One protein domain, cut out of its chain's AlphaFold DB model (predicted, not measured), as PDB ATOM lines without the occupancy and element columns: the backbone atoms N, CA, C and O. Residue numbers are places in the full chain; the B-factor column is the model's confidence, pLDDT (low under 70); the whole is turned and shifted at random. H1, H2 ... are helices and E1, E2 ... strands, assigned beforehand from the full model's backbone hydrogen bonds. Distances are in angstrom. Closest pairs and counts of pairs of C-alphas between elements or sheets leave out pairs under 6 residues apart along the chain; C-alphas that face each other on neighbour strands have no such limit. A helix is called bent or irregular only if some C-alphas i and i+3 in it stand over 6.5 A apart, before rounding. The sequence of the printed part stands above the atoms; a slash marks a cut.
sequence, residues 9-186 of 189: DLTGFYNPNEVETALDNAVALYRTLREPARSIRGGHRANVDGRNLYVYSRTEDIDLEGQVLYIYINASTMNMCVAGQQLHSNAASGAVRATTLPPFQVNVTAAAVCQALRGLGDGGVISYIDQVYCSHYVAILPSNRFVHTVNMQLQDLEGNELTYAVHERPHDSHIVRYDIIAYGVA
ATOM      1  N   ASP A   9     -17.525  53.625 -22.423       97.19
ATOM      2  CA  ASP A   9     -16.907  52.460 -21.788       97.19
ATOM      3  C   ASP A   9     -16.953  52.586 -20.264       97.19
ATOM      4  O   ASP A   9     -16.306  53.459 -19.679       97.19
ATOM      5  N   LEU A  10     -17.709  51.697 -19.623       97.56
ATOM      6  CA  LEU A  10     -17.837  51.614 -18.170       97.56
ATOM      7  C   LEU A  10     -17.181  50.351 -17.588       97.56
ATOM      8  O   LEU A  10     -17.389  50.028 -16.421       97.56
ATOM      9  N   THR A  11     -16.369  49.624 -18.360       96.25
ATOM     10  CA  THR A  11     -15.741  48.364 -17.913       96.25
ATOM     11  C   THR A  11     -14.712  48.541 -16.791       96.25
ATOM     12  O   THR A  11     -14.390  47.576 -16.099       96.25
ATOM     13  N   GLY A  12     -14.214  49.766 -16.587       94.62
ATOM     14  CA  GLY A  12     -13.266  50.113 -15.523       94.62
ATOM     15  C   GLY A  12     -13.898  50.485 -14.175       94.62
ATOM     16  O   GLY A  12     -13.158  50.782 -13.238       94.62
ATOM     17  N   PHE A  13     -15.229  50.498 -14.067       94.31
ATOM     18  CA  PHE A  13     -15.940  50.844 -12.835       94.31
ATOM     19  C   PHE A  13     -16.402  49.583 -12.101       94.31
ATOM     20  O   PHE A  13     -17.025  48.701 -12.687       94.31
ATOM     21  N   TYR A  14     -16.125  49.519 -10.798       93.62
ATOM     22  CA  TYR A  14     -16.455  48.364  -9.945       93.62
ATOM     23  C   TYR A  14     -17.313  48.733  -8.731       93.62
ATOM     24  O   TYR A  14     -17.658  47.871  -7.925       93.62
ATOM     25  N   ASN A  15     -17.656  50.014  -8.584       95.50
ATOM     26  CA  ASN A  15     -18.549  50.504  -7.548       95.50
ATOM     27  C   ASN A  15     -19.938  50.786  -8.156       95.50
ATOM     28  O   ASN A  15     -20.014  51.576  -9.100       95.50
ATOM     29  N   PRO A  16     -21.028  50.210  -7.614       95.25
ATOM     30  CA  PRO A  16     -22.396  50.451  -8.082       95.25
ATOM     31  C   PRO A  16     -22.757  51.929  -8.273       95.25
ATOM     32  O   PRO A  16     -23.268  52.301  -9.327       95.25
ATOM     33  N   ASN A  17     -22.413  52.784  -7.306       96.00
ATOM     34  CA  ASN A  17     -22.757  54.207  -7.339       96.00
ATOM     35  C   ASN A  17     -21.975  54.962  -8.425       96.00
ATOM     36  O   ASN A  17     -22.480  55.918  -9.015       96.00
ATOM     37  N   GLU A  18     -20.729  54.551  -8.690       96.62
ATOM     38  CA  GLU A  18     -19.915  55.146  -9.756       96.62
ATOM     39  C   GLU A  18     -20.444  54.749 -11.136       96.62
ATOM     40  O   GLU A  18     -20.534  55.607 -12.012       96.62
ATOM     41  N   VAL A  19     -20.841  53.481 -11.315       96.44
ATOM     42  CA  VAL A  19     -21.471  53.004 -12.557       96.44
ATOM     43  C   VAL A  19     -22.778  53.745 -12.814       96.44
ATOM     44  O   VAL A  19     -22.980  54.229 -13.925       96.44
ATOM     45  N   GLU A  20     -23.643  53.861 -11.805       96.88
ATOM     46  CA  GLU A  20     -24.917  54.581 -11.909       96.88
ATOM     47  C   GLU A  20     -24.692  56.043 -12.320       96.88
ATOM     48  O   GLU A  20     -25.214  56.492 -13.340       96.88
ATOM     49  N   THR A  21     -23.802  56.751 -11.617       97.56
ATOM     50  CA  THR A  21     -23.471  58.152 -11.925       97.56
ATOM     51  C   THR A  21     -22.889  58.313 -13.335       97.56
ATOM     52  O   THR A  21     -23.230  59.249 -14.063       97.56
ATOM     53  N   ALA A  22     -21.979  57.424 -13.745       97.12
ATOM     54  CA  ALA A  22     -21.362  57.484 -15.066       97.12
ATOM     55  C   ALA A  22     -22.373  57.184 -16.183       97.12
ATOM     56  O   ALA A  22     -22.343  57.834 -17.232       97.12
ATOM     57  N   LEU A  23     -23.292  56.247 -15.947       96.94
ATOM     58  CA  LEU A  23     -24.365  55.920 -16.873       96.94
ATOM     59  C   LEU A  23     -25.347  57.086 -17.035       96.94
ATOM     60  O   LEU A  23     -25.673  57.439 -18.169       96.94
ATOM     61  N   ASP A  24     -25.760  57.725 -15.942       96.75
ATOM     62  CA  ASP A  24     -26.639  58.899 -15.986       96.75
ATOM     63  C   ASP A  24     -26.020  60.035 -16.808       96.75
ATOM     64  O   ASP A  24     -26.677  60.631 -17.667       96.75
ATOM     65  N   ASN A  25     -24.721  60.284 -16.623       96.38
ATOM     66  CA  ASN A  25     -23.977  61.262 -17.417       96.38
ATOM     67  C   ASN A  25     -23.923  60.884 -18.907       96.38
ATOM     68  O   ASN A  25     -24.111  61.748 -19.768       96.38
ATOM     69  N   ALA A  26     -23.700  59.604 -19.227       95.44
ATOM     70  CA  ALA A  26     -23.688  59.112 -20.605       95.44
ATOM     71  C   ALA A  26     -25.051  59.305 -21.290       95.44
ATOM     72  O   ALA A  26     -25.122  59.774 -22.428       95.44
ATOM     73  N   VAL A  27     -26.142  59.010 -20.581       94.69
ATOM     74  CA  VAL A  27     -27.517  59.170 -21.073       94.69
ATOM     75  C   VAL A  27     -27.861  60.645 -21.271       94.69
ATOM     76  O   VAL A  27     -28.405  61.009 -22.314       94.69
ATOM     77  N   ALA A  28     -27.512  61.515 -20.320       94.19
ATOM     78  CA  ALA A  28     -27.732  62.958 -20.433       94.19
ATOM     79  C   ALA A  28     -26.984  63.563 -21.634       94.19
ATOM     80  O   ALA A  28     -27.547  64.362 -22.393       94.19
ATOM     81  N   LEU A  29     -25.737  63.136 -21.855       92.19
ATOM     82  CA  LEU A  29     -24.958  63.538 -23.022       92.19
ATOM     83  C   LEU A  29     -25.605  63.036 -24.318       92.19
ATOM     84  O   LEU A  29     -25.780  63.814 -25.257       92.19
ATOM     85  N   TYR A  30     -26.006  61.764 -24.366       91.19
ATOM     86  CA  TYR A  30     -26.662  61.178 -25.534       91.19
ATOM     87  C   TYR A  30     -27.951  61.926 -25.902       91.19
ATOM     88  O   TYR A  30     -28.137  62.292 -27.064       91.19
ATOM     89  N   ARG A  31     -28.806  62.224 -24.913       90.19
ATOM     90  CA  ARG A  31     -30.030  63.025 -25.089       90.19
ATOM     91  C   ARG A  31     -29.713  64.393 -25.688       90.19
ATOM     92  O   ARG A  31     -30.253  64.729 -26.737       90.19
ATOM     93  N   THR A  32     -28.754  65.113 -25.108       88.06
ATOM     94  CA  THR A  32     -28.313  66.433 -25.596       88.06
ATOM     95  C   THR A  32     -27.839  66.387 -27.055       88.06
ATOM     96  O   THR A  32     -28.146  67.274 -27.851       88.06
ATOM     97  N   LEU A  33     -27.105  65.338 -27.435       84.38
ATOM     98  CA  LEU A  33     -26.587  65.169 -28.794       84.38
ATOM     99  C   LEU A  33     -27.666  64.747 -29.808       84.38
ATOM    100  O   LEU A  33     -27.529  65.044 -30.997       84.38
ATOM    101  N   ARG A  34     -28.720  64.047 -29.368       77.31
ATOM    102  CA  ARG A  34     -29.774  63.476 -30.231       77.31
ATOM    103  C   ARG A  34     -31.076  64.265 -30.267       77.31
ATOM    104  O   ARG A  34     -31.829  64.084 -31.223       77.31
ATOM    105  N   GLU A  35     -31.328  65.170 -29.326       67.38
ATOM    106  CA  GLU A  35     -32.461  66.107 -29.366       67.38
ATOM    107  C   GLU A  35     -32.649  66.816 -30.730       67.38
ATOM    108  O   GLU A  35     -33.798  66.941 -31.170       67.38
ATOM    109  N   PRO A  36     -31.584  67.199 -31.473       57.94
ATOM    110  CA  PRO A  36     -31.721  67.784 -32.811       57.94
ATOM    111  C   PRO A  36     -32.124  66.787 -33.917       57.94
ATOM    112  O   PRO A  36     -32.497  67.206 -35.013       57.94
ATOM    113  N   ALA A  37     -32.030  65.475 -33.676       55.97
ATOM    114  CA  ALA A  37     -32.061  64.413 -34.686       55.97
ATOM    115  C   ALA A  37     -33.094  63.312 -34.369       55.97
ATOM    116  O   ALA A  37     -32.790  62.124 -34.476       55.97
ATOM    117  N   ARG A  38     -34.330  63.706 -34.015       54.00
ATOM    118  CA  ARG A  38     -35.451  62.846 -33.561       54.00
ATOM    119  C   ARG A  38     -35.876  61.671 -34.475       54.00
ATOM    120  O   ARG A  38     -36.892  61.053 -34.186       54.00
ATOM    121  N   SER A  39     -35.179  61.358 -35.571       52.34
ATOM    122  CA  SER A  39     -35.550  60.232 -36.441       52.34
ATOM    123  C   SER A  39     -34.359  59.597 -37.164       52.34
ATOM    124  O   SER A  39     -33.615  60.274 -37.880       52.34
ATOM    125  N   ILE A  40     -34.220  58.274 -37.035       53.25
ATOM    126  CA  ILE A  40     -33.277  57.466 -37.816       53.25
ATOM    127  C   ILE A  40     -34.000  57.027 -39.096       53.25
ATOM    128  O   ILE A  40     -34.820  56.108 -39.101       53.25
ATOM    129  N   ARG A  41     -33.716  57.692 -40.223       51.78
ATOM    130  CA  ARG A  41     -34.306  57.322 -41.520       51.78
ATOM    131  C   ARG A  41     -33.629  56.072 -42.088       51.78
ATOM    132  O   ARG A  41     -32.606  56.162 -42.761       51.78
ATOM    133  N   GLY A  42     -34.243  54.912 -41.874       48.16
ATOM    134  CA  GLY A  42     -33.982  53.696 -42.644       48.16
ATOM    135  C   GLY A  42     -34.768  53.708 -43.957       48.16
ATOM    136  O   GLY A  42     -35.975  53.474 -43.975       48.16
ATOM    137  N   GLY A  43     -34.103  53.997 -45.073       53.12
ATOM    138  CA  GLY A  43     -34.668  53.828 -46.412       53.12
ATOM    139  C   GLY A  43     -33.753  52.946 -47.247       53.12
ATOM    140  O   GLY A  43     -32.545  53.170 -47.269       53.12
ATOM    141  N   HIS A  44     -34.310  51.958 -47.943       52.88
ATOM    142  CA  HIS A  44     -33.576  51.228 -48.976       52.88
ATOM    143  C   HIS A  44     -34.258  51.423 -50.329       52.88
ATOM    144  O   HIS A  44     -35.472  51.620 -50.429       52.88
ATOM    145  N   ARG A  45     -33.448  51.423 -51.388       54.19
ATOM    146  CA  ARG A  45     -33.929  51.547 -52.761       54.19
ATOM    147  C   ARG A  45     -34.306  50.152 -53.248       54.19
ATOM    148  O   ARG A  45     -33.433  49.297 -53.355       54.19
ATOM    149  N   ALA A  46     -35.583  49.928 -53.528       62.44
ATOM    150  CA  ALA A  46     -36.077  48.690 -54.116       62.44
ATOM    151  C   ALA A  46     -36.483  48.945 -55.570       62.44
ATOM    152  O   ALA A  46     -37.039  49.997 -55.887       62.44
ATOM    153  N   ASN A  47     -36.205  47.993 -56.459       65.06
ATOM    154  CA  ASN A  47     -36.766  48.012 -57.803       65.06
ATOM    155  C   ASN A  47     -38.019  47.133 -57.810       65.06
ATOM    156  O   ASN A  47     -37.922  45.931 -57.575       65.06
ATOM    157  N   VAL A  48     -39.180  47.745 -58.029       67.75
ATOM    158  CA  VAL A  48     -40.469  47.054 -58.135       67.75
ATOM    159  C   VAL A  48     -41.047  47.411 -59.496       67.75
ATOM    160  O   VAL A  48     -41.227  48.592 -59.800       67.75
ATOM    161  N   ASP A  49     -41.261  46.404 -60.341       76.06
ATOM    162  CA  ASP A  49     -41.796  46.543 -61.703       76.06
ATOM    163  C   ASP A  49     -41.057  47.579 -62.570       76.06
ATOM    164  O   ASP A  49     -41.656  48.414 -63.252       76.06
ATOM    165  N   GLY A  50     -39.720  47.574 -62.515       76.19
ATOM    166  CA  GLY A  50     -38.882  48.491 -63.292       76.19
ATOM    167  C   GLY A  50     -38.833  49.920 -62.742       76.19
ATOM    168  O   GLY A  50     -38.168  50.778 -63.325       76.19
ATOM    169  N   ARG A  51     -39.490  50.199 -61.609       58.69
ATOM    170  CA  ARG A  51     -39.450  51.496 -60.924       58.69
ATOM    171  C   ARG A  51     -38.580  51.406 -59.682       58.69
ATOM    172  O   ARG A  51     -38.751  50.532 -58.839       58.69
ATOM    173  N   ASN A  52     -37.666  52.360 -59.542       63.56
ATOM    174  CA  ASN A  52     -36.896  52.517 -58.316       63.56
ATOM    175  C   ASN A  52     -37.762  53.228 -57.269       63.56
ATOM    176  O   ASN A  52     -37.960  54.439 -57.360       63.56
ATOM    177  N   LEU A  53     -38.260  52.484 -56.288       55.59
ATOM    178  CA  LEU A  53     -38.988  53.009 -55.140       55.59
ATOM    179  C   LEU A  53     -38.030  53.188 -53.959       55.59
ATOM    180  O   LEU A  53     -37.170  52.345 -53.699       55.59
ATOM    181  N   TYR A  54     -38.191  54.288 -53.227       53.12
ATOM    182  CA  TYR A  54     -37.632  54.405 -51.884       53.12
ATOM    183  C   TYR A  54     -38.638  53.792 -50.920       53.12
ATOM    184  O   TYR A  54     -39.700  54.364 -50.675       53.12
ATOM    185  N   VAL A  55     -38.319  52.602 -50.416       53.94
ATOM    186  CA  VAL A  55     -39.113  51.958 -49.376       53.94
ATOM    187  C   VAL A  55     -38.625  52.520 -48.051       53.94
ATOM    188  O   VAL A  55     -37.513  52.230 -47.606       53.94
ATOM    189  N   TYR A  56     -39.450  53.370 -47.447       45.91
ATOM    190  CA  TYR A  56     -39.255  53.811 -46.076       45.91
ATOM    191  C   TYR A  56     -39.706  52.663 -45.170       45.91
ATOM    192  O   TYR A  56     -40.889  52.318 -45.158       45.91
ATOM    193  N   SER A  57     -38.777  52.034 -44.442       53.53
ATOM    194  CA  SER A  57     -39.192  51.201 -43.312       53.53
ATOM    195  C   SER A  57     -39.895  52.111 -42.303       53.53
ATOM    196  O   SER A  57     -39.556  53.295 -42.234       53.53
ATOM    197  N   ARG A  58     -40.862  51.590 -41.527       54.81
ATOM    198  CA  ARG A  58     -41.428  52.326 -40.377       54.81
ATOM    199  C   ARG A  58     -40.279  53.015 -39.639       54.81
ATOM    200  O   ARG A  58     -39.307  52.339 -39.302       54.81
ATOM    201  N   THR A  59     -40.359  54.333 -39.486       62.22
ATOM    202  CA  THR A  59     -39.349  55.104 -38.765       62.22
ATOM    203  C   THR A  59     -39.239  54.528 -37.364       62.22
ATOM    204  O   THR A  59     -40.229  54.407 -36.638       62.22
ATOM    205  N   GLU A  60     -38.038  54.059 -37.052       77.81
ATOM    206  CA  GLU A  60     -37.681  53.666 -35.707       77.81
ATOM    207  C   GLU A  60     -37.162  54.919 -35.019       77.81
ATOM    208  O   GLU A  60     -36.104  55.446 -35.369       77.81
ATOM    209  N   ASP A  61     -37.973  55.425 -34.098       83.75
ATOM    210  CA  ASP A  61     -37.701  56.664 -33.389       83.75
ATOM    211  C   ASP A  61     -37.327  56.293 -31.952       83.75
ATOM    212  O   ASP A  61     -38.080  55.594 -31.267       83.75
ATOM    213  N   ILE A  62     -36.129  56.706 -31.531       88.50
ATOM    214  CA  ILE A  62     -35.631  56.501 -30.169       88.50
ATOM    215  C   ILE A  62     -36.433  57.396 -29.224       88.50
ATOM    216  O   ILE A  62     -36.532  58.604 -29.447       88.50
ATOM    217  N   ASP A  63     -36.982  56.809 -28.166       89.56
ATOM    218  CA  ASP A  63     -37.620  57.534 -27.079       89.56
ATOM    219  C   ASP A  63     -36.541  58.152 -26.187       89.56
ATOM    220  O   ASP A  63     -35.991  57.515 -25.287       89.56
ATOM    221  N   LEU A  64     -36.195  59.406 -26.484       88.00
ATOM    222  CA  LEU A  64     -35.166  60.137 -25.747       88.00
ATOM    223  C   LEU A  64     -35.572  60.414 -24.297       88.00
ATOM    224  O   LEU A  64     -34.691  60.510 -23.451       88.00
ATOM    225  N   GLU A  65     -36.868  60.477 -23.995       88.31
ATOM    226  CA  GLU A  65     -37.387  60.678 -22.633       88.31
ATOM    227  C   GLU A  65     -37.588  59.350 -21.888       88.31
ATOM    228  O   GLU A  65     -37.833  59.333 -20.681       88.31
ATOM    229  N   GLY A  66     -37.463  58.231 -22.603       88.38
ATOM    230  CA  GLY A  66     -37.671  56.891 -22.085       88.38
ATOM    231  C   GLY A  66     -36.660  56.483 -21.017       88.38
ATOM    232  O   GLY A  66     -35.577  57.060 -20.861       88.38
ATOM    233  N   GLN A  67     -37.020  55.435 -20.280       94.50
ATOM    234  CA  GLN A  67     -36.121  54.771 -19.342       94.50
ATOM    235  C   GLN A  67     -35.030  54.000 -20.098       94.50
ATOM    236  O   GLN A  67     -35.297  53.394 -21.133       94.50
ATOM    237  N   VAL A  68     -33.811  53.980 -19.553       97.19
ATOM    238  CA  VAL A  68     -32.716  53.145 -20.064       97.19
ATOM    239  C   VAL A  68     -33.076  51.670 -19.927       97.19
ATOM    240  O   VAL A  68     -33.512  51.226 -18.865       97.19
ATOM    241  N   LEU A  69     -32.855  50.907 -20.995       98.38
ATOM    242  CA  LEU A  69     -32.961  49.457 -20.980       98.38
ATOM    243  C   LEU A  69     -31.585  48.813 -21.105       98.38
ATOM    244  O   LEU A  69     -30.677  49.345 -21.749       98.38
ATOM    245  N   TYR A  70     -31.472  47.623 -20.533       98.44
ATOM    246  CA  TYR A  70     -30.240  46.857 -20.468       98.44
ATOM    247  C   TYR A  70     -30.397  45.529 -21.188       98.44
ATOM    248  O   TYR A  70     -31.419  44.848 -21.071       98.44
ATOM    249  N   ILE A  71     -29.359  45.149 -21.925       97.62
ATOM    250  CA  ILE A  71     -29.247  43.825 -22.530       97.62
ATOM    251  C   ILE A  71     -28.004  43.173 -21.948       97.62
ATOM    252  O   ILE A  71     -26.885  43.641 -22.163       97.62
ATOM    253  N   TYR A  72     -28.226  42.091 -21.210       97.56
ATOM    254  CA  TYR A  72     -27.172  41.302 -20.594       97.56
ATOM    255  C   TYR A  72     -26.586  40.314 -21.592       97.56
ATOM    256  O   TYR A  72     -27.328  39.645 -22.321       97.56
ATOM    257  N   ILE A  73     -25.257  40.280 -21.644       97.19
ATOM    258  CA  ILE A  73     -24.455  39.539 -22.616       97.19
ATOM    259  C   ILE A  73     -23.103  39.130 -22.016       97.19
ATOM    260  O   ILE A  73     -22.755  39.487 -20.891       97.19
ATOM    261  N   ASN A  74     -22.313  38.371 -22.775       96.31
ATOM    262  CA  ASN A  74     -20.906  38.134 -22.455       96.31
ATOM    263  C   ASN A  74     -20.004  39.218 -23.082       96.31
ATOM    264  O   ASN A  74     -20.433  39.981 -23.952       96.31
ATOM    265  N   ALA A  75     -18.729  39.244 -22.684       96.31
ATOM    266  CA  ALA A  75     -17.744  40.211 -23.179       96.31
ATOM    267  C   ALA A  75     -17.570  40.193 -24.711       96.31
ATOM    268  O   ALA A  75     -17.432  41.239 -25.342       96.31
ATOM    269  N   SER A  76     -17.589  39.008 -25.330       95.62
ATOM    270  CA  SER A  76     -17.403  38.862 -26.781       95.62
ATOM    271  C   SER A  76     -18.557  39.499 -27.556       95.62
ATOM    272  O   SER A  76     -18.346  40.311 -28.459       95.62
ATOM    273  N   THR A  77     -19.793  39.197 -27.156       95.50
ATOM    274  CA  THR A  77     -20.995  39.776 -27.751       95.50
ATOM    275  C   THR A  77     -21.076  41.273 -27.490       95.50
ATOM    276  O   THR A  77     -21.420  42.010 -28.407       95.50
ATOM    277  N   MET A  78     -20.685  41.747 -26.305       96.69
ATOM    278  CA  MET A  78     -20.592  43.182 -26.014       96.69
ATOM    279  C   MET A  78     -19.685  43.900 -27.012       96.69
ATOM    280  O   MET A  78     -20.116  44.866 -27.638       96.69
ATOM    281  N   ASN A  79     -18.480  43.379 -27.245       95.00
ATOM    282  CA  ASN A  79     -17.551  43.954 -28.218       95.00
ATOM    283  C   ASN A  79     -18.142  43.972 -29.638       95.00
ATOM    284  O   ASN A  79     -17.999  44.965 -30.351       95.00
ATOM    285  N   MET A  80     -18.852  42.913 -30.048       94.06
ATOM    286  CA  MET A  80     -19.538  42.865 -31.348       94.06
ATOM    287  C   MET A  80     -20.699  43.860 -31.456       94.06
ATOM    288  O   MET A  80     -20.935  44.405 -32.540       94.06
ATOM    289  N   CYS A  81     -21.440  44.074 -30.370       94.50
ATOM    290  CA  CYS A  81     -22.514  45.056 -30.302       94.50
ATOM    291  C   CYS A  81     -21.943  46.470 -30.455       94.50
ATOM    292  O   CYS A  81     -22.382  47.206 -31.337       94.50
ATOM    293  N   VAL A  82     -20.919  46.817 -29.667       94.31
ATOM    294  CA  VAL A  82     -20.287  48.148 -29.649       94.31
ATOM    295  C   VAL A  82     -19.605  48.469 -30.978       94.31
ATOM    296  O   VAL A  82     -19.885  49.509 -31.575       94.31
ATOM    297  N   ALA A  83     -18.766  47.560 -31.489       92.00
ATOM    298  CA  ALA A  83     -18.050  47.769 -32.747       92.00
ATOM    299  C   ALA A  83     -18.992  47.847 -33.960       92.00
ATOM    300  O   ALA A  83     -18.706  48.546 -34.931       92.00
ATOM    301  N   GLY A  84     -20.111  47.116 -33.914       89.00
ATOM    302  CA  GLY A  84     -21.097  47.083 -34.991       89.00
ATOM    303  C   GLY A  84     -22.235  48.094 -34.856       89.00
ATOM    304  O   GLY A  84     -23.028  48.190 -35.793       89.00
ATOM    305  N   GLN A  85     -22.341  48.799 -33.719       90.62
ATOM    306  CA  GLN A  85     -23.529  49.571 -33.321       90.62
ATOM    307  C   GLN A  85     -24.810  48.776 -33.602       90.62
ATOM    308  O   GLN A  85     -25.635  49.119 -34.456       90.62
ATOM    309  N   GLN A  86     -24.900  47.611 -32.962       92.31
ATOM    310  CA  GLN A  86     -25.932  46.623 -33.237       92.31
ATOM    311  C   GLN A  86     -26.356  45.859 -31.985       92.31
ATOM    312  O   GLN A  86     -25.563  45.641 -31.075       92.31
ATOM    313  N   LEU A  87     -27.600  45.392 -31.982       93.69
ATOM    314  CA  LEU A  87     -28.159  44.482 -30.994       93.69
ATOM    315  C   LEU A  87     -28.323  43.101 -31.608       93.69
ATOM    316  O   LEU A  87     -28.683  42.957 -32.781       93.69
ATOM    317  N   HIS A  88     -28.051  42.088 -30.798       93.88
ATOM    318  CA  HIS A  88     -28.157  40.684 -31.172       93.88
ATOM    319  C   HIS A  88     -29.387  40.078 -30.499       93.88
ATOM    320  O   HIS A  88     -29.709  40.415 -29.360       93.88
ATOM    321  N   SER A  89     -30.087  39.195 -31.209       93.94
ATOM    322  CA  SER A  89     -31.265  38.508 -30.676       93.94
ATOM    323  C   SER A  89     -30.904  37.602 -29.498       93.94
ATOM    324  O   SER A  89     -29.907  36.877 -29.555       93.94
ATOM    325  N   ASN A  90     -31.744  37.625 -28.469       93.44
ATOM    326  CA  ASN A  90     -31.627  36.844 -27.232       93.44
ATOM    327  C   ASN A  90     -32.960  36.159 -26.862       93.44
ATOM    328  O   ASN A  90     -33.207  35.815 -25.706       93.44
ATOM    329  N   ALA A  91     -33.839  36.004 -27.855       90.94
ATOM    330  CA  ALA A  91     -35.052  35.212 -27.779       90.94
ATOM    331  C   ALA A  91     -35.095  34.204 -28.934       90.94
ATOM    332  O   ALA A  91     -34.684  34.510 -30.058       90.94
ATOM    333  N   ALA A  92     -35.677  33.024 -28.696       87.31
ATOM    334  CA  ALA A  92     -35.855  31.987 -29.721       87.31
ATOM    335  C   ALA A  92     -36.664  32.457 -30.948       87.31
ATOM    336  O   ALA A  92     -36.489  31.931 -32.044       87.31
ATOM    337  N   SER A  93     -37.516  33.472 -30.780       87.44
ATOM    338  CA  SER A  93     -38.255  34.132 -31.863       87.44
ATOM    339  C   SER A  93     -37.370  34.967 -32.800       87.44
ATOM    340  O   SER A  93     -37.860  35.458 -33.811       87.44
ATOM    341  N   GLY A  94     -36.089  35.167 -32.466       88.44
ATOM    342  CA  GLY A  94     -35.202  36.115 -33.141       88.44
ATOM    343  C   GLY A  94     -35.362  37.560 -32.657       88.44
ATOM    344  O   GLY A  94     -34.710  38.454 -33.191       88.44
ATOM    345  N   ALA A  95     -36.195  37.805 -31.642       91.75
ATOM    346  CA  ALA A  95     -36.374  39.129 -31.062       91.75
ATOM    347  C   ALA A  95     -35.208  39.548 -30.149       91.75
ATOM    348  O   ALA A  95     -34.416  38.724 -29.679       91.75
ATOM    349  N   VAL A  96     -35.126  40.856 -29.887       94.44
ATOM    350  CA  VAL A  96     -34.227  41.437 -28.881       94.44
ATOM    351  C   VAL A  96     -35.056  41.811 -27.661       94.44
ATOM    352  O   VAL A  96     -35.992  42.600 -27.764       94.44
ATOM    353  N   ARG A  97     -34.694  41.272 -26.505       95.56
ATOM    354  CA  ARG A  97     -35.262  41.605 -25.204       95.56
ATOM    355  C   ARG A  97     -34.281  42.448 -24.421       95.56
ATOM    356  O   ARG A  97     -33.116  42.082 -24.283       95.56
ATOM    357  N   ALA A  98     -34.784  43.546 -23.888       97.19
ATOM    358  CA  ALA A  98     -34.066  44.407 -22.972       97.19
ATOM    359  C   ALA A  98     -34.901  44.577 -21.700       97.19
ATOM    360  O   ALA A  98     -36.129  44.482 -21.738       97.19
ATOM    361  N   THR A  99     -34.253  44.789 -20.563       98.31
ATOM    362  CA  THR A  99     -34.912  44.866 -19.255       98.31
ATOM    363  C   THR A  99     -34.599  46.176 -18.549       98.31
ATOM    364  O   THR A  99     -33.597  46.817 -18.845       98.31
ATOM    365  N   THR A 100     -35.461  46.571 -17.613       98.44
ATOM    366  CA  THR A 100     -35.222  47.702 -16.711       98.44
ATOM    367  C   THR A 100     -34.377  47.338 -15.485       98.44
ATOM    368  O   THR A 100     -34.091  48.225 -14.686       98.44
ATOM    369  N   LEU A 101     -33.976  46.068 -15.317       98.12
ATOM    370  CA  LEU A 101     -33.022  45.656 -14.279       98.12
ATOM    371  C   LEU A 101     -31.688  46.386 -14.494       98.12
ATOM    372  O   LEU A 101     -31.095  46.198 -15.553       98.12
ATOM    373  N   PRO A 102     -31.202  47.197 -13.536       97.75
ATOM    374  CA  PRO A 102     -29.905  47.844 -13.662       97.75
ATOM    375  C   PRO A 102     -28.749  46.855 -13.425       97.75
ATOM    376  O   PRO A 102     -28.855  45.952 -12.591       97.75
ATOM    377  N   PRO A 103     -27.598  47.025 -14.103       97.50
ATOM    378  CA  PRO A 103     -26.441  46.130 -13.987       97.50
ATOM    379  C   PRO A 103     -25.713  46.239 -12.644       97.50
ATOM    380  O   PRO A 103     -24.811  45.457 -12.383       97.50
ATOM    381  N   PHE A 104     -26.091  47.198 -11.806       96.19
ATOM    382  CA  PHE A 104     -25.547  47.449 -10.473       96.19
ATOM    383  C   PHE A 104     -26.562  47.133  -9.362       96.19
ATOM    384  O   PHE A 104     -26.414  47.598  -8.233       96.19
ATOM    385  N   GLN A 105     -27.602  46.349  -9.673       96.44
ATOM    386  CA  GLN A 105     -28.557  45.874  -8.676       96.44
ATOM    387  C   GLN A 105     -27.836  45.056  -7.597       96.44
ATOM    388  O   GLN A 105     -27.334  43.961  -7.852       96.44
ATOM    389  N   VAL A 106     -27.828  45.586  -6.376       92.81
ATOM    390  CA  VAL A 106     -27.260  44.910  -5.207       92.81
ATOM    391  C   VAL A 106     -28.127  43.728  -4.781       92.81
ATOM    392  O   VAL A 106     -29.328  43.691  -5.064       92.81
ATOM    393  N   ASN A 107     -27.514  42.779  -4.072       94.12
ATOM    394  CA  ASN A 107     -28.157  41.574  -3.538       94.12
ATOM    395  C   ASN A 107     -28.776  40.653  -4.601       94.12
ATOM    396  O   ASN A 107     -29.616  39.826  -4.271       94.12
ATOM    397  N   VAL A 108     -28.361  40.747  -5.863       95.50
ATOM    398  CA  VAL A 108     -28.796  39.841  -6.933       95.50
ATOM    399  C   VAL A 108     -27.571  39.196  -7.561       95.50
ATOM    400  O   VAL A 108     -26.573  39.874  -7.800       95.50
ATOM    401  N   THR A 109     -27.655  37.894  -7.843       95.62
ATOM    402  CA  THR A 109     -26.562  37.145  -8.475       95.62
ATOM    403  C   THR A 109     -26.716  37.077  -9.987       95.62
ATOM    404  O   THR A 109     -27.831  37.010 -10.513       95.62
ATOM    405  N   ALA A 110     -25.597  37.007 -10.714       94.88
ATOM    406  CA  ALA A 110     -25.626  36.831 -12.170       94.88
ATOM    407  C   ALA A 110     -26.358  35.538 -12.577       94.88
ATOM    408  O   ALA A 110     -27.034  35.497 -13.605       94.88
ATOM    409  N   ALA A 111     -26.268  34.495 -11.744       94.38
ATOM    410  CA  ALA A 111     -26.985  33.241 -11.937       94.38
ATOM    411  C   ALA A 111     -28.508  33.426 -11.858       94.38
ATOM    412  O   ALA A 111     -29.218  32.919 -12.725       94.38
ATOM    413  N   ALA A 112     -29.008  34.189 -10.878       95.69
ATOM    414  CA  ALA A 112     -30.434  34.497 -10.763       95.69
ATOM    415  C   ALA A 112     -30.936  35.282 -11.985       95.69
ATOM    416  O   ALA A 112     -31.973  34.941 -12.555       95.69
ATOM    417  N   VAL A 113     -30.159  36.269 -12.444       96.38
ATOM    418  CA  VAL A 113     -30.474  37.060 -13.647       96.38
ATOM    419  C   VAL A 113     -30.540  36.179 -14.888       96.38
ATOM    420  O   VAL A 113     -31.544  36.188 -15.600       96.38
ATOM    421  N   CYS A 114     -29.516  35.360 -15.129       95.25
ATOM    422  CA  CYS A 114     -29.490  34.453 -16.275       95.25
ATOM    423  C   CYS A 114     -30.606  33.408 -16.211       95.25
ATOM    424  O   CYS A 114     -31.244  33.136 -17.226       95.25
ATOM    425  N   GLN A 115     -30.911  32.864 -15.031       95.00
ATOM    426  CA  GLN A 115     -32.026  31.937 -14.857       95.00
ATOM    427  C   GLN A 115     -33.370  32.595 -15.188       95.00
ATOM    428  O   GLN A 115     -34.184  31.992 -15.893       95.00
ATOM    429  N   ALA A 116     -33.600  33.819 -14.713       95.25
ATOM    430  CA  ALA A 116     -34.836  34.542 -14.976       95.25
ATOM    431  C   ALA A 116     -34.982  34.885 -16.465       95.25
ATOM    432  O   ALA A 116     -36.017  34.585 -17.056       95.25
ATOM    433  N   LEU A 117     -33.924  35.400 -17.104       94.12
ATOM    434  CA  LEU A 117     -33.902  35.677 -18.545       94.12
ATOM    435  C   LEU A 117     -34.114  34.406 -19.377       94.12
ATOM    436  O   LEU A 117     -34.909  34.406 -20.319       94.12
ATOM    437  N   ARG A 118     -33.475  33.295 -18.991       93.19
ATOM    438  CA  ARG A 118     -33.671  31.984 -19.622       93.19
ATOM    439  C   ARG A 118     -35.123  31.516 -19.523       93.19
ATOM    440  O   ARG A 118     -35.652  30.948 -20.481       93.19
ATOM    441  N   GLY A 119     -35.772  31.768 -18.384       90.94
ATOM    442  CA  GLY A 119     -37.179  31.448 -18.134       90.94
ATOM    443  C   GLY A 119     -38.161  32.156 -19.074       90.94
ATOM    444  O   GLY A 119     -39.254  31.644 -19.301       90.94
ATOM    445  N   LEU A 120     -37.766  33.277 -19.689       89.81
ATOM    446  CA  LEU A 120     -38.582  34.009 -20.670       89.81
ATOM    447  C   LEU A 120     -38.551  33.383 -22.078       89.81
ATOM    448  O   LEU A 120     -39.214  33.866 -23.000       89.81
ATOM    449  N   GLY A 121     -37.786  32.305 -22.260       80.69
ATOM    450  CA  GLY A 121     -37.598  31.622 -23.535       80.69
ATOM    451  C   GLY A 121     -36.271  32.014 -24.168       80.69
ATOM    452  O   GLY A 121     -36.223  32.925 -24.995       80.69
ATOM    453  N   ASP A 122     -35.218  31.315 -23.751       76.19
ATOM    454  CA  ASP A 122     -33.852  31.473 -24.250       76.19
ATOM    455  C   ASP A 122     -33.696  31.049 -25.717       76.19
ATOM    456  O   ASP A 122     -34.363  30.120 -26.181       76.19
ATOM    457  N   GLY A 123     -32.795  31.709 -26.445       70.81
ATOM    458  CA  GLY A 123     -32.458  31.365 -27.825       70.81
ATOM    459  C   GLY A 123     -32.024  32.563 -28.667       70.81
ATOM    460  O   GLY A 123     -32.054  33.704 -28.224       70.81
ATOM    461  N   GLY A 124     -31.643  32.305 -29.918       83.69
ATOM    462  CA  GLY A 124     -31.109  33.323 -30.824       83.69
ATOM    463  C   GLY A 124     -29.582  33.294 -30.872       83.69
ATOM    464  O   GLY A 124     -28.986  32.223 -30.953       83.69
ATOM    465  N   VAL A 125     -28.954  34.470 -30.875       86.06
ATOM    466  CA  VAL A 125     -27.485  34.613 -30.923       86.06
ATOM    467  C   VAL A 125     -26.886  34.600 -29.516       86.06
ATOM    468  O   VAL A 125     -25.784  34.098 -29.311       86.06
ATOM    469  N   ILE A 126     -27.620  35.134 -28.542       89.06
ATOM    470  CA  ILE A 126     -27.280  35.106 -27.119       89.06
ATOM    471  C   ILE A 126     -28.056  33.963 -26.460       89.06
ATOM    472  O   ILE A 126     -29.243  33.801 -26.734       89.06
ATOM    473  N   SER A 127     -27.395  33.191 -25.591       90.00
ATOM    474  CA  SER A 127     -28.036  32.133 -24.804       90.00
ATOM    475  C   SER A 127     -27.705  32.271 -23.323       90.00
ATOM    476  O   SER A 127     -26.545  32.228 -22.938       90.00
ATOM    477  N   TYR A 128     -28.728  32.368 -22.483       93.12
ATOM    478  CA  TYR A 128     -28.626  32.504 -21.028       93.12
ATOM    479  C   TYR A 128     -28.486  31.162 -20.286       93.12
ATOM    480  O   TYR A 128     -28.764  31.070 -19.090       93.12
ATOM    481  N   ILE A 129     -28.065  30.093 -20.974       89.12
ATOM    482  CA  ILE A 129     -27.761  28.799 -20.336       89.12
ATOM    483  C   ILE A 129     -26.570  28.925 -19.379       89.12
ATOM    484  O   ILE A 129     -26.573  28.285 -18.327       89.12
ATOM    485  N   ASP A 130     -25.575  29.734 -19.745       88.50
ATOM    486  CA  ASP A 130     -24.375  29.978 -18.948       88.50
ATOM    487  C   ASP A 130     -24.410  31.396 -18.364       88.50
ATOM    488  O   ASP A 130     -24.665  32.373 -19.072       88.50
ATOM    489  N   GLN A 131     -24.111  31.510 -17.070       88.69
ATOM    490  CA  GLN A 131     -24.035  32.776 -16.340       88.69
ATOM    491  C   GLN A 131     -23.054  33.786 -16.956       88.69
ATOM    492  O   GLN A 131     -23.205  34.989 -16.750       88.69
ATOM    493  N   VAL A 132     -22.079  33.336 -17.760       91.69
ATOM    494  CA  VAL A 132     -21.171  34.229 -18.495       91.69
ATOM    495  C   VAL A 132     -21.928  35.199 -19.410       91.69
ATOM    496  O   VAL A 132     -21.452  36.309 -19.647       91.69
ATOM    497  N   TYR A 133     -23.124  34.835 -19.880       92.38
ATOM    498  CA  TYR A 133     -23.978  35.701 -20.696       92.38
ATOM    499  C   TYR A 133     -24.722  36.774 -19.897       92.38
ATOM    500  O   TYR A 133     -25.419  37.581 -20.499       92.38
ATOM    501  N   CYS A 134     -24.545  36.831 -18.576       95.38
ATOM    502  CA  CYS A 134     -25.018  37.922 -17.726       95.38
ATOM    503  C   CYS A 134     -23.879  38.703 -17.061       95.38
ATOM    504  O   CYS A 134     -24.122  39.474 -16.138       95.38
ATOM    505  N   SER A 135     -22.637  38.506 -17.517       96.50
ATOM    506  CA  SER A 135     -21.450  39.148 -16.932       96.50
ATOM    507  C   SER A 135     -21.217  40.579 -17.419       96.50
ATOM    508  O   SER A 135     -20.527  41.347 -16.757       96.50
ATOM    509  N   HIS A 136     -21.754  40.936 -18.584       97.81
ATOM    510  CA  HIS A 136     -21.607  42.251 -19.201       97.81
ATOM    511  C   HIS A 136     -22.969  42.772 -19.645       97.81
ATOM    512  O   HIS A 136     -23.947  42.024 -19.733       97.81
ATOM    513  N   TYR A 137     -23.029  44.059 -19.956       98.31
ATOM    514  CA  TYR A 137     -24.237  44.682 -20.468       98.31
ATOM    515  C   TYR A 137     -23.935  45.709 -21.555       98.31
ATOM    516  O   TYR A 137     -22.850  46.288 -21.620       98.31
ATOM    517  N   VAL A 138     -24.950  45.967 -22.374       98.25
ATOM    518  CA  VAL A 138     -25.085  47.210 -23.138       98.25
ATOM    519  C   VAL A 138     -26.330  47.947 -22.660       98.25
ATOM    520  O   VAL A 138     -27.350  47.324 -22.354       98.25
ATOM    521  N   ALA A 139     -26.232  49.269 -22.582       98.25
ATOM    522  CA  ALA A 139     -27.308  50.170 -22.207       98.25
ATOM    523  C   ALA A 139     -27.805  50.937 -23.435       98.25
ATOM    524  O   ALA A 139     -27.014  51.448 -24.237       98.25
ATOM    525  N   ILE A 140     -29.126  51.024 -23.566       96.75
ATOM    526  CA  ILE A 140     -29.805  51.672 -24.686       96.75
ATOM    527  C   ILE A 140     -30.969  52.530 -24.191       96.75
ATOM    528  O   ILE A 140     -31.560  52.249 -23.151       96.75
ATOM    529  N   LEU A 141     -31.357  53.534 -24.975       95.25
ATOM    530  CA  LEU A 141     -32.698  54.108 -24.883       95.25
ATOM    531  C   LEU A 141     -33.608  53.354 -25.856       95.25
ATOM    532  O   LEU A 141     -33.185  53.116 -26.992       95.25
ATOM    533  N   PRO A 142     -34.815  52.936 -25.442       94.19
ATOM    534  CA  PRO A 142     -35.718  52.169 -26.285       94.19
ATOM    535  C   PRO A 142     -36.232  53.005 -27.453       94.19
ATOM    536  O   PRO A 142     -36.359  54.220 -27.366       94.19
ATOM    537  N   SER A 143     -36.570  52.344 -28.550       91.69
ATOM    538  CA  SER A 143     -37.323  52.934 -29.645       91.69
ATOM    539  C   SER A 143     -38.806  52.639 -29.488       91.69
ATOM    540  O   SER A 143     -39.204  51.746 -28.736       91.69
ATOM    541  N   ASN A 144     -39.627  53.292 -30.306       89.50
ATOM    542  CA  ASN A 144     -41.046  52.966 -30.471       89.50
ATOM    543  C   ASN A 144     -41.332  51.495 -30.866       89.50
ATOM    544  O   ASN A 144     -42.494  51.091 -30.906       89.50
ATOM    545  N   ARG A 145     -40.306  50.693 -31.191       91.00
ATOM    546  CA  ARG A 145     -40.439  49.260 -31.494       91.00
ATOM    547  C   ARG A 145     -40.216  48.347 -30.290       91.00
ATOM    548  O   ARG A 145     -40.566  47.176 -30.397       91.00
ATOM    549  N   PHE A 146     -39.649  48.835 -29.190       93.25
ATOM    550  CA  PHE A 146     -39.565  48.077 -27.942       93.25
ATOM    551  C   PHE A 146     -40.905  48.163 -27.214       93.25
ATOM    552  O   PHE A 146     -41.299  49.221 -26.729       93.25
ATOM    553  N   VAL A 147     -41.611  47.041 -27.129       94.25
ATOM    554  CA  VAL A 147     -42.915  46.961 -26.467       94.25
ATOM    555  C   VAL A 147     -42.750  46.179 -25.176       94.25
ATOM    556  O   VAL A 147     -42.112  45.129 -25.173       94.25
ATOM    557  N   HIS A 148     -43.307  46.680 -24.075       95.56
ATOM    558  CA  HIS A 148     -43.381  45.911 -22.833       95.56
ATOM    559  C   HIS A 148     -44.155  44.612 -23.081       95.56
ATOM    560  O   HIS A 148     -45.263  44.649 -23.616       95.56
ATOM    561  N   THR A 149     -43.568  43.470 -22.728       94.12
ATOM    562  CA  THR A 149     -44.202  42.160 -22.940       94.12
ATOM    563  C   THR A 149     -44.526  41.465 -21.634       94.12
ATOM    564  O   THR A 149     -45.621  40.930 -21.473       94.12
ATOM    565  N   VAL A 150     -43.571  41.446 -20.710       95.56
ATOM    566  CA  VAL A 150     -43.648  40.681 -19.467       95.56
ATOM    567  C   VAL A 150     -42.883  41.394 -18.363       95.56
ATOM    568  O   VAL A 150     -42.042  42.258 -18.614       95.56
ATOM    569  N   ASN A 151     -43.156  40.990 -17.129       96.44
ATOM    570  CA  ASN A 151     -42.308  41.318 -15.999       96.44
ATOM    571  C   ASN A 151     -41.452  40.099 -15.655       96.44
ATOM    572  O   ASN A 151     -41.959  38.984 -15.545       96.44
ATOM    573  N   MET A 152     -40.156  40.324 -15.501       95.56
ATOM    574  CA  MET A 152     -39.211  39.353 -14.979       95.56
ATOM    575  C   MET A 152     -39.210  39.442 -13.457       95.56
ATOM    576  O   MET A 152     -39.032  40.527 -12.902       95.56
ATOM    577  N   GLN A 153     -39.388  38.300 -12.803       95.75
ATOM    578  CA  GLN A 153     -39.247  38.169 -11.358       95.75
ATOM    579  C   GLN A 153     -37.864  37.618 -11.023       95.75
ATOM    580  O   GLN A 153     -37.371  36.694 -11.672       95.75
ATOM    581  N   LEU A 154     -37.256  38.195  -9.998       94.88
ATOM    582  CA  LEU A 154     -35.993  37.779  -9.410       94.88
ATOM    583  C   LEU A 154     -36.182  37.629  -7.906       94.88
ATOM    584  O   LEU A 154     -37.049  38.270  -7.320       94.88
ATOM    585  N   GLN A 155     -35.349  36.804  -7.285       93.88
ATOM    586  CA  GLN A 155     -35.193  36.803  -5.836       93.88
ATOM    587  C   GLN A 155     -33.832  37.395  -5.502       93.88
ATOM    588  O   GLN A 155     -32.832  37.047  -6.140       93.88
ATOM    589  N   ASP A 156     -33.808  38.304  -4.535       94.75
ATOM    590  CA  ASP A 156     -32.556  38.777  -3.961       94.75
ATOM    591  C   ASP A 156     -31.965  37.739  -2.984       94.75
ATOM    592  O   ASP A 156     -32.557  36.691  -2.703       94.75
ATOM    593  N   LEU A 157     -30.772  38.018  -2.461       94.50
ATOM    594  CA  LEU A 157     -30.078  37.158  -1.496       94.50
ATOM    595  C   LEU A 157     -30.809  37.018  -0.149       94.50
ATOM    596  O   LEU A 157     -30.500  36.104   0.616       94.50
ATOM    597  N   GLU A 158     -31.757  37.902   0.150       95.44
ATOM    598  CA  GLU A 158     -32.589  37.861   1.354       95.44
ATOM    599  C   GLU A 158     -33.904  37.092   1.121       95.44
ATOM    600  O   GLU A 158     -34.643  36.819   2.068       95.44
ATOM    601  N   GLY A 159     -34.178  36.687  -0.124       93.19
ATOM    602  CA  GLY A 159     -35.400  36.000  -0.532       93.19
ATOM    603  C   GLY A 159     -36.564  36.938  -0.860       93.19
ATOM    604  O   GLY A 159     -37.682  36.457  -1.054       93.19
ATOM    605  N   ASN A 160     -36.333  38.252  -0.940       95.19
ATOM    606  CA  ASN A 160     -37.343  39.204  -1.384       95.19
ATOM    607  C   ASN A 160     -37.540  39.095  -2.899       95.19
ATOM    608  O   ASN A 160     -36.585  38.947  -3.665       95.19
ATOM    609  N   GLU A 161     -38.791  39.206  -3.342       96.06
ATOM    610  CA  GLU A 161     -39.120  39.223  -4.765       96.06
ATOM    611  C   GLU A 161     -38.910  40.626  -5.350       96.06
ATOM    612  O   GLU A 161     -39.487  41.611  -4.886       96.06
ATOM    613  N   LEU A 162     -38.107  40.704  -6.407       97.06
ATOM    614  CA  LEU A 162     -37.862  41.902  -7.200       97.06
ATOM    615  C   LEU A 162     -38.497  41.727  -8.579       97.06
ATOM    616  O   LEU A 162     -38.431  40.652  -9.174       97.06
ATOM    617  N   THR A 163     -39.103  42.787  -9.107       97.38
ATOM    618  CA  THR A 163     -39.800  42.747 -10.398       97.38
ATOM    619  C   THR A 163     -39.267  43.820 -11.334       97.38
ATOM    620  O   THR A 163     -39.241  44.996 -10.981       97.38
ATOM    621  N   TYR A 164     -38.911  43.418 -12.554       98.06
ATOM    622  CA  TYR A 164     -38.400  44.315 -13.591       98.06
ATOM    623  C   TYR A 164     -39.164  44.129 -14.892       98.06
ATOM    624  O   TYR A 164     -39.514  43.012 -15.272       98.06
ATOM    625  N   ALA A 165     -39.410  45.225 -15.601       98.00
ATOM    626  CA  ALA A 165     -40.060  45.171 -16.898       98.00
ATOM    627  C   ALA A 165     -39.096  44.589 -17.939       98.00
ATOM    628  O   ALA A 165     -37.886  44.846 -17.920       98.00
ATOM    629  N   VAL A 166     -39.642  43.803 -18.862       97.69
ATOM    630  CA  VAL A 166     -38.944  43.320 -20.050       97.69
ATOM    631  C   VAL A 166     -39.682  43.831 -21.272       97.69
ATOM    632  O   VAL A 166     -40.900  43.695 -21.406       97.69
ATOM    633  N   HIS A 167     -38.913  44.440 -22.161       96.81
ATOM    634  CA  HIS A 167     -39.385  44.982 -23.414       96.81
ATOM    635  C   HIS A 167     -38.797  44.161 -24.544       96.81
ATOM    636  O   HIS A 167     -37.589  43.925 -24.600       96.81
ATOM    637  N   GLU A 168     -39.653  43.743 -25.462       94.62
ATOM    638  CA  GLU A 168     -39.253  43.006 -26.642       94.62
ATOM    639  C   GLU A 168     -39.365  43.914 -27.860       94.62
ATOM    640  O   GLU A 168     -40.389  44.557 -28.102       94.62
ATOM    641  N   ARG A 169     -38.291  43.957 -28.642       92.50
ATOM    642  CA  ARG A 169     -38.298  44.510 -29.984       92.50
ATOM    643  C   ARG A 169     -38.440  43.353 -30.974       92.50
ATOM    644  O   ARG A 169     -37.448  42.661 -31.232       92.50
ATOM    645  N   PRO A 170     -39.636  43.133 -31.547       87.00
ATOM    646  CA  PRO A 170     -39.837  42.092 -32.543       87.00
ATOM    647  C   PRO A 170     -39.036  42.430 -33.800       87.00
ATOM    648  O   PRO A 170     -38.986  43.594 -34.224       87.00
ATOM    649  N   HIS A 171     -38.404  41.429 -34.411       70.50
ATOM    650  CA  HIS A 171     -37.672  41.666 -35.646       70.50
ATOM    651  C   HIS A 171     -37.598  40.474 -36.592       70.50
ATOM    652  O   HIS A 171     -37.671  39.321 -36.184       70.50
ATOM    653  N   ASP A 172     -37.369  40.815 -37.860       63.97
ATOM    654  CA  ASP A 172     -37.236  39.926 -39.017       63.97
ATOM    655  C   ASP A 172     -35.782  39.428 -39.229       63.97
ATOM    656  O   ASP A 172     -35.446  38.901 -40.286       63.97
ATOM    657  N   SER A 173     -34.874  39.676 -38.269       70.69
ATOM    658  CA  SER A 173     -33.431  39.374 -38.354       70.69
ATOM    659  C   SER A 173     -32.813  39.241 -36.960       70.69
ATOM    660  O   SER A 173     -33.138  40.026 -36.073       70.69
ATOM    661  N   HIS A 174     -31.856  38.321 -36.809       81.94
ATOM    662  CA  HIS A 174     -31.101  38.070 -35.574       81.94
ATOM    663  C   HIS A 174     -30.168  39.213 -35.139       81.94
ATOM    664  O   HIS A 174     -29.671  39.204 -34.013       81.94
ATOM    665  N   ILE A 175     -29.894  40.168 -36.029       86.75
ATOM    666  CA  ILE A 175     -29.020  41.320 -35.783       86.75
ATOM    667  C   ILE A 175     -29.715  42.586 -36.277       86.75
ATOM    668  O   ILE A 175     -30.307  42.605 -37.363       86.75
ATOM    669  N   VAL A 176     -29.632  43.646 -35.476       88.38
ATOM    670  CA  VAL A 176     -30.323  44.919 -35.688       88.38
ATOM    671  C   VAL A 176     -29.347  46.060 -35.446       88.38
ATOM    672  O   VAL A 176     -28.732  46.098 -34.392       88.38
ATOM    673  N   ARG A 177     -29.236  47.024 -36.367       88.44
ATOM    674  CA  ARG A 177     -28.475  48.257 -36.100       88.44
ATOM    675  C   ARG A 177     -29.176  49.108 -35.050       88.44
ATOM    676  O   ARG A 177     -30.373  49.354 -35.181       88.44
ATOM    677  N   TYR A 178     -28.431  49.556 -34.050       90.25
ATOM    678  CA  TYR A 178     -28.963  50.315 -32.930       90.25
ATOM    679  C   TYR A 178     -27.860  51.113 -32.235       90.25
ATOM    680  O   TYR A 178     -26.729  50.643 -32.135       90.25
ATOM    681  N   ASP A 179     -28.213  52.285 -31.718       91.19
ATOM    682  CA  ASP A 179     -27.283  53.142 -30.990       91.19
ATOM    683  C   ASP A 179     -27.069  52.613 -29.562       91.19
ATOM    684  O   ASP A 179     -28.021  52.467 -28.790       91.19
ATOM    685  N   ILE A 180     -25.816  52.325 -29.202       94.44
ATOM    686  CA  ILE A 180     -25.443  51.905 -27.844       94.44
ATOM    687  C   ILE A 180     -24.940  53.123 -27.077       94.44
ATOM    688  O   ILE A 180     -24.037  53.817 -27.536       94.44
ATOM    689  N   ILE A 181     -25.511  53.369 -25.898       95.56
ATOM    690  CA  ILE A 181     -25.185  54.548 -25.083       95.56
ATOM    691  C   ILE A 181     -23.950  54.278 -24.234       95.56
ATOM    692  O   ILE A 181     -23.021  55.082 -24.198       95.56
ATOM    693  N   ALA A 182     -23.945  53.135 -23.556       97.56
ATOM    694  CA  ALA A 182     -22.862  52.716 -22.686       97.56
ATOM    695  C   ALA A 182     -22.780  51.190 -22.633       97.56
ATOM    696  O   ALA A 182     -23.733  50.488 -22.979       97.56
ATOM    697  N   TYR A 183     -21.646  50.677 -22.179       98.19
ATOM    698  CA  TYR A 183     -21.430  49.251 -21.959       98.19
ATOM    699  C   TYR A 183     -20.500  49.036 -20.770       98.19
ATOM    700  O   TYR A 183     -19.716  49.917 -20.432       98.19
ATOM    701  N   GLY A 184     -20.571  47.872 -20.132       97.94
ATOM    702  CA  GLY A 184     -19.760  47.610 -18.948       97.94
ATOM    703  C   GLY A 184     -19.889  46.195 -18.404       97.94
ATOM    704  O   GLY A 184     -20.536  45.327 -18.997       97.94
ATOM    705  N   VAL A 185     -19.258  45.982 -17.252       97.69
ATOM    706  CA  VAL A 185     -19.365  44.748 -16.466       97.69
ATOM    707  C   VAL A 185     -20.599  44.847 -15.570       97.69
ATOM    708  O   VAL A 185     -20.830  45.877 -14.942       97.69
ATOM    709  N   ALA A 186     -21.405  43.789 -15.509       97.62
ATOM    710  CA  ALA A 186     -22.510  43.717 -14.561       97.62
ATOM    711  C   ALA A 186     -21.968  43.419 -13.152       97.62
ATOM    712  O   ALA A 186     -21.217  42.464 -12.963       97.62
TER     713      ALA A 186
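AT A GLANCE: This is residues 9 to 186 of the 189 residues of the protein "RolB_RolC domain-containing protein" of Rhizobium tumorigenes (UniProt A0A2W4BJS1). Two small three-stranded sheets, E3 E6 E10 and E5 E8 E7, meet at E3 and E5 to make the body, with the long helix H1 over one face of the first sheet and H2 over the other; a thin hairpin, E1 and E2, sticks out at one end. Hairpin E7 and E8 reaches toward the opposite end, with H3 packed on E7 and small H4 next to H3. The printed part has 178 residues with four named helices and ten named strands, in the order H1 E1 E2 E3 H2 E4 E5 H3 H4 E6 E7 E8 E9 E10, of mixed class, in four antiparallel sheets counting E1 E2 and E4 E9. The whole is compact, with a radius of gyration of the C-alphas of 17.1 A, yet elongated, spanning 65 by 35 by 27 A.

HOW THE PARTS SIT: Start at H1, residues 16 to 37, which runs along E10, residues 182 to 185, at 4 degrees on the local plane; their closest C-alphas, Ala 26 and Ala 182, are 6.8 A apart. Next find the hairpin of E1, residues 43 to 48, and E2, residues 51 to 56, with N 46 and O 53 at 2.9 A. E3, residues 69 to 73, pairs with the inner strand E6, residues 136 to 140, through N 71 and O 138, 3.0 A; E6 pairs with E10 through N 139 and O 182, 2.8 A. H2, residues 75 to 84, is over E6 at a height over the sheet of 9.2 A, on the opposite face to H1: three layers, helix, sheet, helix. Look for E4, residues 86 to 88, beside E9, residues 175 to 177, with N 87 and O 176 at 2.8 A; Cys 81 of H2 and Leu 87 of E4 have the closest C-alphas, 5.7 A. E5, residues 96 to 99, comes closest to E3 at the C-alphas of Ile 71 and Ala 98, 4.9 A, and pairs with E8, residues 161 to 169, through N 98 and O 167, 2.9 A. H3, residues 110 to 119, is slantwise over E7, residues 147 to 155, at 41 degrees on the local plane, and touches H4, residues 131 to 134, at the C-alphas of Ala 111 and Gln 131, 5.3 A. E7 and E8 form a hairpin, with N 154 and O 162 at 2.8 A. Every O i to N i+4 pair is within hydrogen-bond range in H2 and H3, 16 of 18 in H1; H4 is too short for one.

IN THESE COORDINATES: Find C-alpha 16 at (-22.396, 50.451, -8.082); H1 runs 31.6 A to C-alpha 37, irregular where C-alphas 33 and 36 are 7.0 A apart. E7 is 24.3 A and E8 25.8 A long; E10 ends at C-alpha 185, (-19.365, 44.748, -16.466).

THE WHOLE: The farthest C-alphas, Gly 50 and Glu 158, are 65.8 A apart. The printed part has no cut; its long links are E2 to E3 and H3 to H4. Confidence is under 70 at residues 35 to 48, 51 to 59 and 172.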